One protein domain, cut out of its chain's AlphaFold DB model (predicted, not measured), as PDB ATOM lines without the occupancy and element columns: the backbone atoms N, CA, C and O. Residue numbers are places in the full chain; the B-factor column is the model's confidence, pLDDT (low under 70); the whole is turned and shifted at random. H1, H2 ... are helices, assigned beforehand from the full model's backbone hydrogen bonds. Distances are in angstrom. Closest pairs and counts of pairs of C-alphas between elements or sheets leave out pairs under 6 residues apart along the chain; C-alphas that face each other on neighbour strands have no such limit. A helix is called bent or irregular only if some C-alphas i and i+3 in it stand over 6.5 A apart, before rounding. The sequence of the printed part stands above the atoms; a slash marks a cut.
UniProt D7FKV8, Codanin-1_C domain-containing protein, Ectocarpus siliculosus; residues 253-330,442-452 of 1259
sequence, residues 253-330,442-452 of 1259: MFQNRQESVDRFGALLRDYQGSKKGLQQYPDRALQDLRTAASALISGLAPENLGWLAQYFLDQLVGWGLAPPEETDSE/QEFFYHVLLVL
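What this domain is: This is residues 253 to 330 and 442 to 452 of the 1259 residues of the protein "Codanin-1_C domain-containing protein" of Ectocarpus siliculosus (UniProt D7FKV8). H1 and H2 make a helical hairpin, H2 and H3 spread as a V from their tight link, and short H4 lies within the V, crossing H2. Residues 325 to 330 stick out. The printed part has 89 residues with four named helices, H1 to H4 in chain order; it is all helix and compact, with a radius of gyration of the C-alphas of 13.4 A and spans of 37 by 27 by 19 A.

Where its parts are: H1, residues 253 to 278, begins at C-alpha 253 (112.135, 219.691, 340.309), measures 33.9 A and has a kink of 41 degrees near residue 272; it is irregular, C-alphas 273 and 276 being 7.3 A apart. H2 is residues 282 to 297, 22.2 A. H3, residues 302 to 319, 25.5 A, is only just irregular, with C-alphas 303 and 306 7.0 A apart. H4, residues 442 to 452, ends at C-alpha 452 (121.674, 200.481, 338.487).

How they stand to each other: The hairpin H1 and H2 touch at a shallow tilt of 3 degrees, opposite ways, closest at C-alphas 278 and 285, 5.5 A. H1 touches H3 with residues 253 to 260 alone, closest at C-alphas 257 and 304, 6.8 A. H4 touches H2, closest at C-alphas 451 and 290, 4.9 A. Every O i to N i+4 pair is within hydrogen-bond range in H2 and H4, 20 of 22 in H1 and 12 of 14 in H3.

The domain as a whole: Residues 331 to 441 are cut out; C-alphas 330 and 442 are 18.5 A apart. Residues 324 to 330 have pLDDT under 70.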
ATOM      1  N   MET A 253     112.617 221.052 340.560       94.62
ATOM      2  CA  MET A 253     112.135 219.691 340.309       94.62
ATOM      3  C   MET A 253     112.000 219.428 338.809       94.62
ATOM      4  O   MET A 253     112.495 218.409 338.335       94.62
ATOM      5  N   PHE A 254     111.414 220.354 338.044       93.44
ATOM      6  CA  PHE A 254     111.282 220.223 336.594       93.44
ATOM      7  C   PHE A 254     112.637 220.210 335.879       93.44
ATOM      8  O   PHE A 254     112.855 219.363 335.016       93.44
ATOM      9  N   GLN A 255     113.569 221.104 336.236       95.94
ATOM     10  CA  GLN A 255     114.918 221.068 335.661       95.94
ATOM     11  C   GLN A 255     115.591 219.719 335.948       95.94
ATOM     12  O   GLN A 255     116.192 219.132 335.052       95.94
ATOM     13  N   ASN A 256     115.434 219.189 337.161       96.69
ATOM     14  CA  ASN A 256     115.965 217.885 337.532       96.69
ATOM     15  C   ASN A 256     115.319 216.724 336.742       96.69
ATOM     16  O   ASN A 256     116.032 215.810 336.323       96.69
ATOM     17  N   ARG A 257     114.008 216.789 336.454       96.19
ATOM     18  CA  ARG A 257     113.326 215.862 335.526       96.19
ATOM     19  C   ARG A 257     113.916 215.959 334.118       96.19
ATOM     20  O   ARG A 257     114.314 214.941 333.565       96.19
ATOM     21  N   GLN A 258     114.048 217.168 333.566       96.06
ATOM     22  CA  GLN A 258     114.602 217.399 332.225       96.06
ATOM     23  C   GLN A 258     116.044 216.883 332.099       96.06
ATOM     24  O   GLN A 258     116.334 216.101 331.199       96.06
ATOM     25  N   GLU A 259     116.930 217.225 333.040       96.62
ATOM     26  CA  GLU A 259     118.300 216.695 333.063       96.62
ATOM     27  C   GLU A 259     118.332 215.162 333.146       96.62
ATOM     28  O   GLU A 259     119.241 214.533 332.606       96.62
ATOM     29  N   SER A 260     117.340 214.548 333.794       96.88
ATOM     30  CA  SER A 260     117.217 213.093 333.902       96.88
ATOM     31  C   SER A 260     116.682 212.449 332.617       96.88
ATOM     32  O   SER A 260     117.181 211.392 332.234       96.88
ATOM     33  N   VAL A 261     115.759 213.102 331.895       96.69
ATOM     34  CA  VAL A 261     115.384 212.725 330.516       96.69
ATOM     35  C   VAL A 261     116.614 212.769 329.608       96.69
ATOM     36  O   VAL A 261     116.885 211.808 328.889       96.69
ATOM     37  N   ASP A 262     117.395 213.849 329.663       96.94
ATOM     38  CA  ASP A 262     118.560 214.034 328.793       96.94
ATOM     39  C   ASP A 262     119.673 213.013 329.086       96.94
ATOM     40  O   ASP A 262     120.253 212.449 328.149       96.94
ATOM     41  N   ARG A 263     119.920 212.702 330.368       97.19
ATOM     42  CA  ARG A 263     120.836 211.632 330.811       97.19
ATOM     43  C   ARG A 263     120.334 210.236 330.420       97.19
ATOM     44  O   ARG A 263     121.126 209.441 329.925       97.19
ATOM     45  N   PHE A 264     119.042 209.935 330.576       97.31
ATOM     46  CA  PHE A 264     118.470 208.646 330.159       97.31
ATOM     47  C   PHE A 264     118.500 208.469 328.632       97.31
ATOM     48  O   PHE A 264     118.848 207.404 328.123       97.31
ATOM     49  N   GLY A 265     118.227 209.538 327.881       96.38
ATOM     50  CA  GLY A 265     118.382 209.561 326.430       96.38
ATOM     51  C   GLY A 265     119.841 209.407 325.984       96.38
ATOM     52  O   GLY A 265     120.091 208.800 324.945       96.38
ATOM     53  N   ALA A 266     120.809 209.925 326.750       96.44
ATOM     54  CA  ALA A 266     122.232 209.684 326.502       96.44
ATOM     55  C   ALA A 266     122.593 208.212 326.742       96.44
ATOM     56  O   ALA A 266     123.089 207.570 325.823       96.44
ATOM     57  N   LEU A 267     122.213 207.652 327.898       96.56
ATOM     58  CA  LEU A 267     122.349 206.227 328.229       96.56
ATOM     59  C   LEU A 267     121.823 205.303 327.120       96.56
ATOM     60  O   LEU A 267     122.510 204.357 326.739       96.56
ATOM     61  N   LEU A 268     120.639 205.587 326.567       95.75
ATOM     62  CA  LEU A 268     120.062 204.806 325.469       95.75
ATOM     63  C   LEU A 268     120.902 204.894 324.183       95.75
ATOM     64  O   LEU A 268     121.160 203.869 323.550       95.75
ATOM     65  N   ARG A 269     121.362 206.093 323.802       95.19
ATOM     66  CA  ARG A 269     122.205 206.296 322.608       95.19
ATOM     67  C   ARG A 269     123.585 205.656 322.760       95.19
ATOM     68  O   ARG A 269     124.069 205.024 321.822       95.19
ATOM     69  N   ASP A 270     124.189 205.771 323.937       94.50
ATOM     70  CA  ASP A 270     125.495 205.190 324.246       94.50
ATOM     71  C   ASP A 270     125.405 203.658 324.321       94.50
ATOM     72  O   ASP A 270     126.277 202.965 323.792       94.50
ATOM     73  N   TYR A 271     124.311 203.101 324.856       94.69
ATOM     74  CA  TYR A 271     124.018 201.667 324.779       94.69
ATOM     75  C   TYR A 271     123.821 201.194 323.328       94.69
ATOM     76  O   TYR A 271     124.422 200.206 322.915       94.69
ATOM     77  N   GLN A 272     123.040 201.910 322.512       93.12
ATOM     78  CA  GLN A 272     122.839 201.569 321.096       93.12
ATOM     79  C   GLN A 272     124.158 201.605 320.303       93.12
ATOM     80  O   GLN A 272     124.461 200.666 319.564       93.12
ATOM     81  N   GLY A 273     124.981 202.640 320.500       93.31
ATOM     82  CA  GLY A 273     126.313 202.744 319.898       93.31
ATOM     83  C   GLY A 273     127.279 201.656 320.382       93.31
ATOM     84  O   GLY A 273     128.072 201.134 319.595       93.31
ATOM     85  N   SER A 274     127.182 201.262 321.654       91.69
ATOM     86  CA  SER A 274     128.011 200.218 322.261       91.69
ATOM     87  C   SER A 274     127.446 198.798 322.146       91.69
ATOM     88  O   SER A 274     128.158 197.869 322.513       91.69
ATOM     89  N   LYS A 275     126.257 198.557 321.568       89.31
ATOM     90  CA  LYS A 275     125.644 197.208 321.490       89.31
ATOM     91  C   LYS A 275     126.537 196.166 320.796       89.31
ATOM     92  O   LYS A 275     126.607 195.018 321.227       89.31
ATOM     93  N   LYS A 276     127.309 196.574 319.780       86.38
ATOM     94  CA  LYS A 276     128.342 195.725 319.139       86.38
ATOM     95  C   LYS A 276     129.557 195.468 320.044       86.38
ATOM     96  O   LYS A 276     130.225 194.452 319.901       86.38
ATOM     97  N   GLY A 277     129.829 196.384 320.971       82.50
ATOM     98  CA  GLY A 277     130.810 196.250 322.044       82.50
ATOM     99  C   GLY A 277     130.333 195.350 323.188       82.50
ATOM    100  O   GLY A 277     131.130 194.541 323.643       82.50
ATOM    101  N   LEU A 278     129.051 195.388 323.589       84.56
ATOM    102  CA  LEU A 278     128.486 194.444 324.573       84.56
ATOM    103  C   LEU A 278     128.682 192.980 324.146       84.56
ATOM    104  O   LEU A 278     128.992 192.135 324.977       84.56
ATOM    105  N   GLN A 279     128.570 192.686 322.847       85.56
ATOM    106  CA  GLN A 279     128.810 191.345 322.296       85.56
ATOM    107  C   GLN A 279     130.289 190.909 322.300       85.56
ATOM    108  O   GLN A 279     130.567 189.727 322.118       85.56
ATOM    109  N   GLN A 280     131.240 191.835 322.471       88.12
ATOM    110  CA  GLN A 280     132.688 191.563 322.418       88.12
ATOM    111  C   GLN A 280     133.382 191.707 323.781       88.12
ATOM    112  O   GLN A 280     134.327 190.979 324.072       88.12
ATOM    113  N   TYR A 281     132.920 192.650 324.603       88.75
ATOM    114  CA  TYR A 281     133.498 193.054 325.886       88.75
ATOM    115  C   TYR A 281     132.369 193.420 326.875       88.75
ATOM    116  O   TYR A 281     132.269 194.587 327.275       88.75
ATOM    117  N   PRO A 282     131.494 192.460 327.245       87.81
ATOM    118  CA  PRO A 282     130.295 192.726 328.042       87.81
ATOM    119  C   PRO A 282     130.625 193.443 329.350       87.81
ATOM    120  O   PRO A 282     130.075 194.509 329.599       87.81
ATOM    121  N   ASP A 283     131.584 192.935 330.127       91.00
ATOM    122  CA  ASP A 283     131.946 193.467 331.451       91.00
ATOM    123  C   ASP A 283     132.298 194.960 331.413       91.00
ATOM    124  O   ASP A 283     131.866 195.736 332.263       91.00
ATOM    125  N   ARG A 284     133.047 195.390 330.388       92.62
ATOM    126  CA  ARG A 284     133.422 196.797 330.228       92.62
ATOM    127  C   ARG A 284     132.216 197.652 329.856       92.62
ATOM    128  O   ARG A 284     132.006 198.686 330.477       92.62
ATOM    129  N   ALA A 285     131.442 197.237 328.859       90.88
ATOM    130  CA  ALA A 285     130.275 197.996 328.420       90.88
ATOM    131  C   ALA A 285     129.193 198.066 329.517       90.88
ATOM    132  O   ALA A 285     128.534 199.092 329.662       90.88
ATOM    133  N   LEU A 286     129.066 197.021 330.344       91.50
ATOM    134  CA  LEU A 286     128.226 197.013 331.540       91.50
ATOM    135  C   LEU A 286     128.778 197.917 332.647       91.50
ATOM    136  O   LEU A 286     127.988 198.586 333.300       91.50
ATOM    137  N   GLN A 287     130.096 198.008 332.843       93.62
ATOM    138  CA  GLN A 287     130.690 198.937 333.812       93.62
ATOM    139  C   GLN A 287     130.601 200.407 333.358       93.62
ATOM    140  O   GLN A 287     130.350 201.295 334.179       93.62
ATOM    141  N   ASP A 288     130.756 200.672 332.058       93.94
ATOM    142  CA  ASP A 288     130.541 201.991 331.457       93.94
ATOM    143  C   ASP A 288     129.047 202.391 331.606       93.94
ATOM    144  O   ASP A 288     128.742 203.481 332.101       93.94
ATOM    145  N   LEU A 289     128.109 201.469 331.322       95.12
ATOM    146  CA  LEU A 289     126.666 201.643 331.562       95.12
ATOM    147  C   LEU A 289     126.341 201.838 333.055       95.12
ATOM    148  O   LEU A 289     125.560 202.729 333.383       95.12
ATOM    149  N   ARG A 290     126.959 201.063 333.961       95.00
ATOM    150  CA  ARG A 290     126.803 201.183 335.424       95.00
ATOM    151  C   ARG A 290     127.157 202.582 335.888       95.00
ATOM    152  O   ARG A 290     126.363 203.230 336.556       95.00
ATOM    153  N   THR A 291     128.323 203.066 335.470       96.06
ATOM    154  CA  THR A 291     128.834 204.387 335.846       96.06
ATOM    155  C   THR A 291     127.872 205.501 335.413       96.06
ATOM    156  O   THR A 291     127.579 206.404 336.198       96.06
ATOM    157  N   ALA A 292     127.325 205.416 334.198       96.38
ATOM    158  CA  ALA A 292     126.360 206.388 333.689       96.38
ATOM    159  C   ALA A 292     124.952 206.244 334.318       96.38
ATOM    160  O   ALA A 292     124.294 207.255 334.566       96.38
ATOM    161  N   ALA A 293     124.501 205.026 334.635       96.06
ATOM    162  CA  ALA A 293     123.217 204.769 335.295       96.06
ATOM    163  C   ALA A 293     123.230 205.231 336.763       96.06
ATOM    164  O   ALA A 293     122.318 205.930 337.202       96.06
ATOM    165  N   SER A 294     124.302 204.948 337.508       95.69
ATOM    166  CA  SER A 294     124.493 205.501 338.851       95.69
ATOM    167  C   SER A 294     124.525 207.035 338.826       95.69
ATOM    168  O   SER A 294     123.923 207.655 339.698       95.69
ATOM    169  N   ALA A 295     125.123 207.660 337.802       96.31
ATOM    170  CA  ALA A 295     125.136 209.121 337.622       96.31
ATOM    171  C   ALA A 295     123.786 209.740 337.176       96.31
ATOM    172  O   ALA A 295     123.615 210.965 337.237       96.31
ATOM    173  N   LEU A 296     122.822 208.920 336.738       97.31
ATOM    174  CA  LEU A 296     121.424 209.320 336.567       97.31
ATOM    175  C   LEU A 296     120.747 209.416 337.942       97.31
ATOM    176  O   LEU A 296     120.299 210.497 338.314       97.31
ATOM    177  N   ILE A 297     120.738 208.331 338.728       96.81
ATOM    178  CA  ILE A 297     120.064 208.310 340.040       96.81
ATOM    179  C   ILE A 297     120.756 209.203 341.076       96.81
ATOM    180  O   ILE A 297     120.071 209.936 341.780       96.81
ATOM    181  N   SER A 298     122.091 209.253 341.130       96.06
ATOM    182  CA  SER A 298     122.810 210.152 342.052       96.06
ATOM    183  C   SER A 298     122.658 211.638 341.700       96.06
ATOM    184  O   SER A 298     123.141 212.496 342.436       96.06
ATOM    185  N   GLY A 299     122.071 211.948 340.541       96.25
ATOM    186  CA  GLY A 299     121.704 213.298 340.128       96.25
ATOM    187  C   GLY A 299     120.213 213.602 340.257       96.25
ATOM    188  O   GLY A 299     119.829 214.737 339.994       96.25
ATOM    189  N   LEU A 300     119.381 212.628 340.628       97.25
ATOM    190  CA  LEU A 300     117.930 212.762 340.721       97.25
ATOM    191  C   LEU A 300     117.526 213.241 342.124       97.25
ATOM    192  O   LEU A 300     118.032 212.746 343.130       97.25
ATOM    193  N   ALA A 301     116.594 214.188 342.200       96.31
ATOM    194  CA  ALA A 301     115.951 214.562 343.455       96.31
ATOM    195  C   ALA A 301     115.041 213.409 343.940       96.31
ATOM    196  O   ALA A 301     114.388 212.778 343.101       96.31
ATOM    197  N   PRO A 302     114.963 213.101 345.248       95.56
ATOM    198  CA  PRO A 302     114.194 211.954 345.737       95.56
ATOM    199  C   PRO A 302     112.700 212.039 345.382       95.56
ATOM    200  O   PRO A 302     112.085 211.026 345.057       95.56
ATOM    201  N   GLU A 303     112.135 213.246 345.318       95.75
ATOM    202  CA  GLU A 303     110.754 213.519 344.892       95.75
ATOM    203  C   GLU A 303     110.494 213.123 343.426       95.75
ATOM    204  O   GLU A 303     109.357 212.868 343.030       95.75
ATOM    205  N   ASN A 304     111.549 213.039 342.609       96.81
ATOM    206  CA  ASN A 304     111.482 212.648 341.204       96.81
ATOM    207  C   ASN A 304     111.712 211.141 340.972       96.81
ATOM    208  O   ASN A 304     111.588 210.707 339.827       96.81
ATOM    209  N   LEU A 305     111.997 210.323 341.999       96.38
ATOM    210  CA  LEU A 305     112.187 208.868 341.840       96.38
ATOM    211  C   LEU A 305     110.942 208.173 341.271       96.38
ATOM    212  O   LEU A 305     111.055 207.404 340.317       96.38
ATOM    213  N   GLY A 306     109.754 208.492 341.796       95.88
ATOM    214  CA  GLY A 306     108.480 207.975 341.277       95.88
ATOM    215  C   GLY A 306     108.209 208.413 339.834       95.88
ATOM    216  O   GLY A 306     107.854 207.591 338.990       95.88
ATOM    217  N   TRP A 307     108.472 209.686 339.515       96.75
ATOM    218  CA  TRP A 307     108.363 210.194 338.143       96.75
ATOM    219  C   TRP A 307     109.338 209.485 337.187       96.75
ATOM    220  O   TRP A 307     108.935 209.115 336.085       96.75
ATOM    221  N   LEU A 308     110.593 209.245 337.590       97.50
ATOM    222  CA  LEU A 308     111.565 208.562 336.734       97.50
ATOM    223  C   LEU A 308     111.189 207.089 336.542       97.50
ATOM    224  O   LEU A 308     111.373 206.563 335.448       97.50
ATOM    225  N   ALA A 309     110.629 206.432 337.562       97.50
ATOM    226  CA  ALA A 309     110.103 205.075 337.443       97.50
ATOM    227  C   ALA A 309     108.936 205.006 336.440       97.50
ATOM    228  O   ALA A 309     108.939 204.144 335.559       97.50
ATOM    229  N   GLN A 310     107.994 205.957 336.494       96.75
ATOM    230  CA  GLN A 310     106.921 206.065 335.502       96.75
ATOM    231  C   GLN A 310     107.477 206.362 334.094       96.75
ATOM    232  O   GLN A 310     107.083 205.717 333.124       96.75
ATOM    233  N   TYR A 311     108.428 207.293 333.969       97.06
ATOM    234  CA  TYR A 311     109.058 207.638 332.692       97.06
ATOM    235  C   TYR A 311     109.811 206.444 332.083       97.06
ATOM    236  O   TYR A 311     109.614 206.133 330.910       97.06
ATOM    237  N   PHE A 312     110.610 205.728 332.881       97.62
ATOM    238  CA  PHE A 312     111.296 204.491 332.492       97.62
ATOM    239  C   PHE A 312     110.300 203.441 331.987       97.62
ATOM    240  O   PHE A 312     110.527 202.818 330.950       97.62
ATOM    241  N   LEU A 313     109.173 203.285 332.685       97.38
ATOM    242  CA  LEU A 313     108.101 202.363 332.327       97.38
ATOM    243  C   LEU A 313     107.405 202.745 331.009       97.38
ATOM    244  O   LEU A 313     107.130 201.876 330.182       97.38
ATOM    245  N   ASP A 314     107.159 204.033 330.772       96.25
ATOM    246  CA  ASP A 314     106.593 204.516 329.510       96.25
ATOM    247  C   ASP A 314     107.602 204.432 328.344       96.25
ATOM    248  O   ASP A 314     107.216 204.049 327.235       96.25
ATOM    249  N   GLN A 315     108.905 204.638 328.584       96.69
ATOM    250  CA  GLN A 315     109.942 204.339 327.584       96.69
ATOM    251  C   GLN A 315     110.053 202.829 327.301       96.69
ATOM    252  O   GLN A 315     110.195 202.445 326.142       96.69
ATOM    253  N   LEU A 316     109.923 201.959 328.309       96.56
ATOM    254  CA  LEU A 316     109.893 200.500 328.134       96.56
ATOM    255  C   LEU A 316     108.694 200.060 327.277       96.56
ATOM    256  O   LEU A 316     108.847 199.231 326.380       96.56
ATOM    257  N   VAL A 317     107.513 200.642 327.505       95.56
ATOM    258  CA  VAL A 317     106.301 200.374 326.710       95.56
ATOM    259  C   VAL A 317     106.402 200.921 325.282       95.56
ATOM    260  O   VAL A 317     105.856 200.308 324.366       95.56
ATOM    261  N   GLY A 318     107.077 202.054 325.074       93.94
ATOM    262  CA  GLY A 318     107.287 202.639 323.746       93.94
ATOM    263  C   GLY A 318     108.368 201.922 322.931       93.94
ATOM    264  O   GLY A 318     108.097 201.402 321.851       93.94
ATOM    265  N   TRP A 319     109.593 201.875 323.454       91.94
ATOM    266  CA  TRP A 319     110.785 201.400 322.740       91.94
ATOM    267  C   TRP A 319     111.018 199.898 322.902       91.94
ATOM    268  O   TRP A 319     111.402 199.231 321.945       91.94
ATOM    269  N   GLY A 320     110.760 199.344 324.091       86.81
ATOM    270  CA  GLY A 320     110.909 197.910 324.368       86.81
ATOM    271  C   GLY A 320     109.912 197.027 323.606       86.81
ATOM    272  O   GLY A 320     110.101 195.813 323.537       86.81
ATOM    273  N   LEU A 321     108.872 197.619 323.011       89.69
ATOM    274  CA  LEU A 321     107.915 196.935 322.134       89.69
ATOM    275  C   LEU A 321     108.135 197.205 320.641       89.69
ATOM    276  O   LEU A 321     107.502 196.543 319.819       89.69
ATOM    277  N   ALA A 322     109.015 198.143 320.280       89.06
ATOM    278  CA  ALA A 322     109.423 198.315 318.893       89.06
ATOM    279  C   ALA A 322     110.267 197.098 318.460       89.06
ATOM    280  O   ALA A 322     111.163 196.689 319.210       89.06
ATOM    281  N   PRO A 323     109.994 196.491 317.289       77.50
ATOM    282  CA  PRO A 323     110.757 195.343 316.813       77.50
ATOM    283  C   PRO A 323     112.221 195.746 316.564       77.50
ATOM    284  O   PRO A 323     112.472 196.837 316.048       77.50
ATOM    285  N   PRO A 324     113.203 194.885 316.890       66.62
ATOM    286  CA  PRO A 324     114.620 195.237 316.777       66.62
ATOM    287  C   PRO A 324     115.101 195.467 315.338       66.62
ATOM    288  O   PRO A 324     116.164 196.043 315.164       66.62
ATOM    289  N   GLU A 325     114.335 195.023 314.340       59.06
ATOM    290  CA  GLU A 325     114.658 195.092 312.906       59.06
ATOM    291  C   GLU A 325     114.189 196.403 312.238       59.06
ATOM    292  O   GLU A 325     114.542 196.682 311.094       59.06
ATOM    293  N   GLU A 326     113.423 197.247 312.943       55.88
ATOM    294  CA  GLU A 326     113.103 198.612 312.497       55.88
ATOM    295  C   GLU A 326     114.132 199.631 313.029       55.88
ATOM    296  O   GLU A 326     113.777 200.732 313.455       55.88
ATOM    297  N   THR A 327     115.434 199.302 313.003       61.09
ATOM    298  CA  THR A 327     116.455 200.340 313.221       61.09
ATOM    299  C   THR A 327     116.419 201.348 312.074       61.09
ATOM    300  O   THR A 327     116.309 200.968 310.906       61.09
ATOM    301  N   ASP A 328     116.602 202.641 312.368       58.00
ATOM    302  CA  ASP A 328     116.723 203.667 311.320       58.00
ATOM    303  C   ASP A 328     117.816 203.304 310.299       58.00
ATOM    304  O   ASP A 328     117.672 203.595 309.116       58.00
ATOM    305  N   SER A 329     118.883 202.606 310.709       61.94
ATOM    306  CA  SER A 329     119.910 202.079 309.801       61.94
ATOM    307  C   SER A 329     119.386 201.051 308.794       61.94
ATOM    308  O   SER A 329     119.779 201.104 307.629       61.94
ATOM    309  N   GLU A 330     118.513 200.132 309.203       65.50
ATOM    310  CA  GLU A 330     117.962 199.080 308.340       65.50
ATOM    311  C   GLU A 330     116.802 199.600 307.495       65.50
ATOM    312  O   GLU A 330     116.749 199.327 306.294       65.50
ATOM    313  N   GLN A 442     114.519 195.479 324.654       95.62
ATOM    314  CA  GLN A 442     114.313 195.128 326.066       95.62
ATOM    315  C   GLN A 442     115.645 194.839 326.780       95.62
ATOM    316  O   GLN A 442     115.751 195.083 327.978       95.62
ATOM    317  N   GLU A 443     116.676 194.426 326.033       94.94
ATOM    318  CA  GLU A 443     118.053 194.211 326.506       94.94
ATOM    319  C   GLU A 443     118.616 195.451 327.225       94.94
ATOM    320  O   GLU A 443     119.268 195.323 328.260       94.94
ATOM    321  N   PHE A 444     118.312 196.657 326.722       96.00
ATOM    322  CA  PHE A 444     118.714 197.920 327.347       96.00
ATOM    323  C   PHE A 444     118.077 198.090 328.727       96.00
ATOM    324  O   PHE A 444     118.787 198.276 329.711       96.00
ATOM    325  N   PHE A 445     116.749 197.991 328.814       97.31
ATOM    326  CA  PHE A 445     116.019 198.161 330.072       97.31
ATOM    327  C   PHE A 445     116.397 197.074 331.088       97.31
ATOM    328  O   PHE A 445     116.550 197.378 332.269       97.31
ATOM    329  N   TYR A 446     116.620 195.836 330.631       95.88
ATOM    330  CA  TYR A 446     117.151 194.748 331.454       95.88
ATOM    331  C   TYR A 446     118.514 195.113 332.059       95.88
ATOM    332  O   TYR A 446     118.682 195.082 333.279       95.88
ATOM    333  N   HIS A 447     119.477 195.509 331.221       94.94
ATOM    334  CA  HIS A 447     120.813 195.858 331.691       94.94
ATOM    335  C   HIS A 447     120.831 197.111 332.562       94.94
ATOM    336  O   HIS A 447     121.550 197.111 333.555       94.94
ATOM    337  N   VAL A 448     120.049 198.149 332.239       96.00
ATOM    338  CA  VAL A 448     119.964 199.362 333.066       96.00
ATOM    339  C   VAL A 448     119.505 199.012 334.475       96.00
ATOM    340  O   VAL A 448     120.136 199.476 335.414       96.00
ATOM    341  N   LEU A 449     118.494 198.154 334.646       95.50
ATOM    342  CA  LEU A 449     118.114 197.680 335.980       95.50
ATOM    343  C   LEU A 449     119.267 196.915 336.640       95.50
ATOM    344  O   LEU A 449     119.713 197.312 337.715       95.50
ATOM    345  N   LEU A 450     119.799 195.887 335.970       92.94
ATOM    346  CA  LEU A 450     120.860 195.026 336.504       92.94
ATOM    347  C   LEU A 450     122.095 195.806 336.996       92.94
ATOM    348  O   LEU A 450     122.700 195.416 337.989       92.94
ATOM    349  N   VAL A 451     122.484 196.888 336.311       93.56
ATOM    350  CA  VAL A 451     123.645 197.699 336.713       93.56
ATOM    351  C   VAL A 451     123.305 198.815 337.699       93.56
ATOM    352  O   VAL A 451     124.185 199.232 338.455       93.56
ATOM    353  N   LEU A 452     122.069 199.327 337.682       91.69
ATOM    354  CA  LEU A 452     121.674 200.481 338.487       91.69
ATOM    355  C   LEU A 452     121.569 200.149 339.975       91.69
ATOM    356  O   LEU A 452     121.902 201.003 340.795       91.69
TER     357      LEU A 452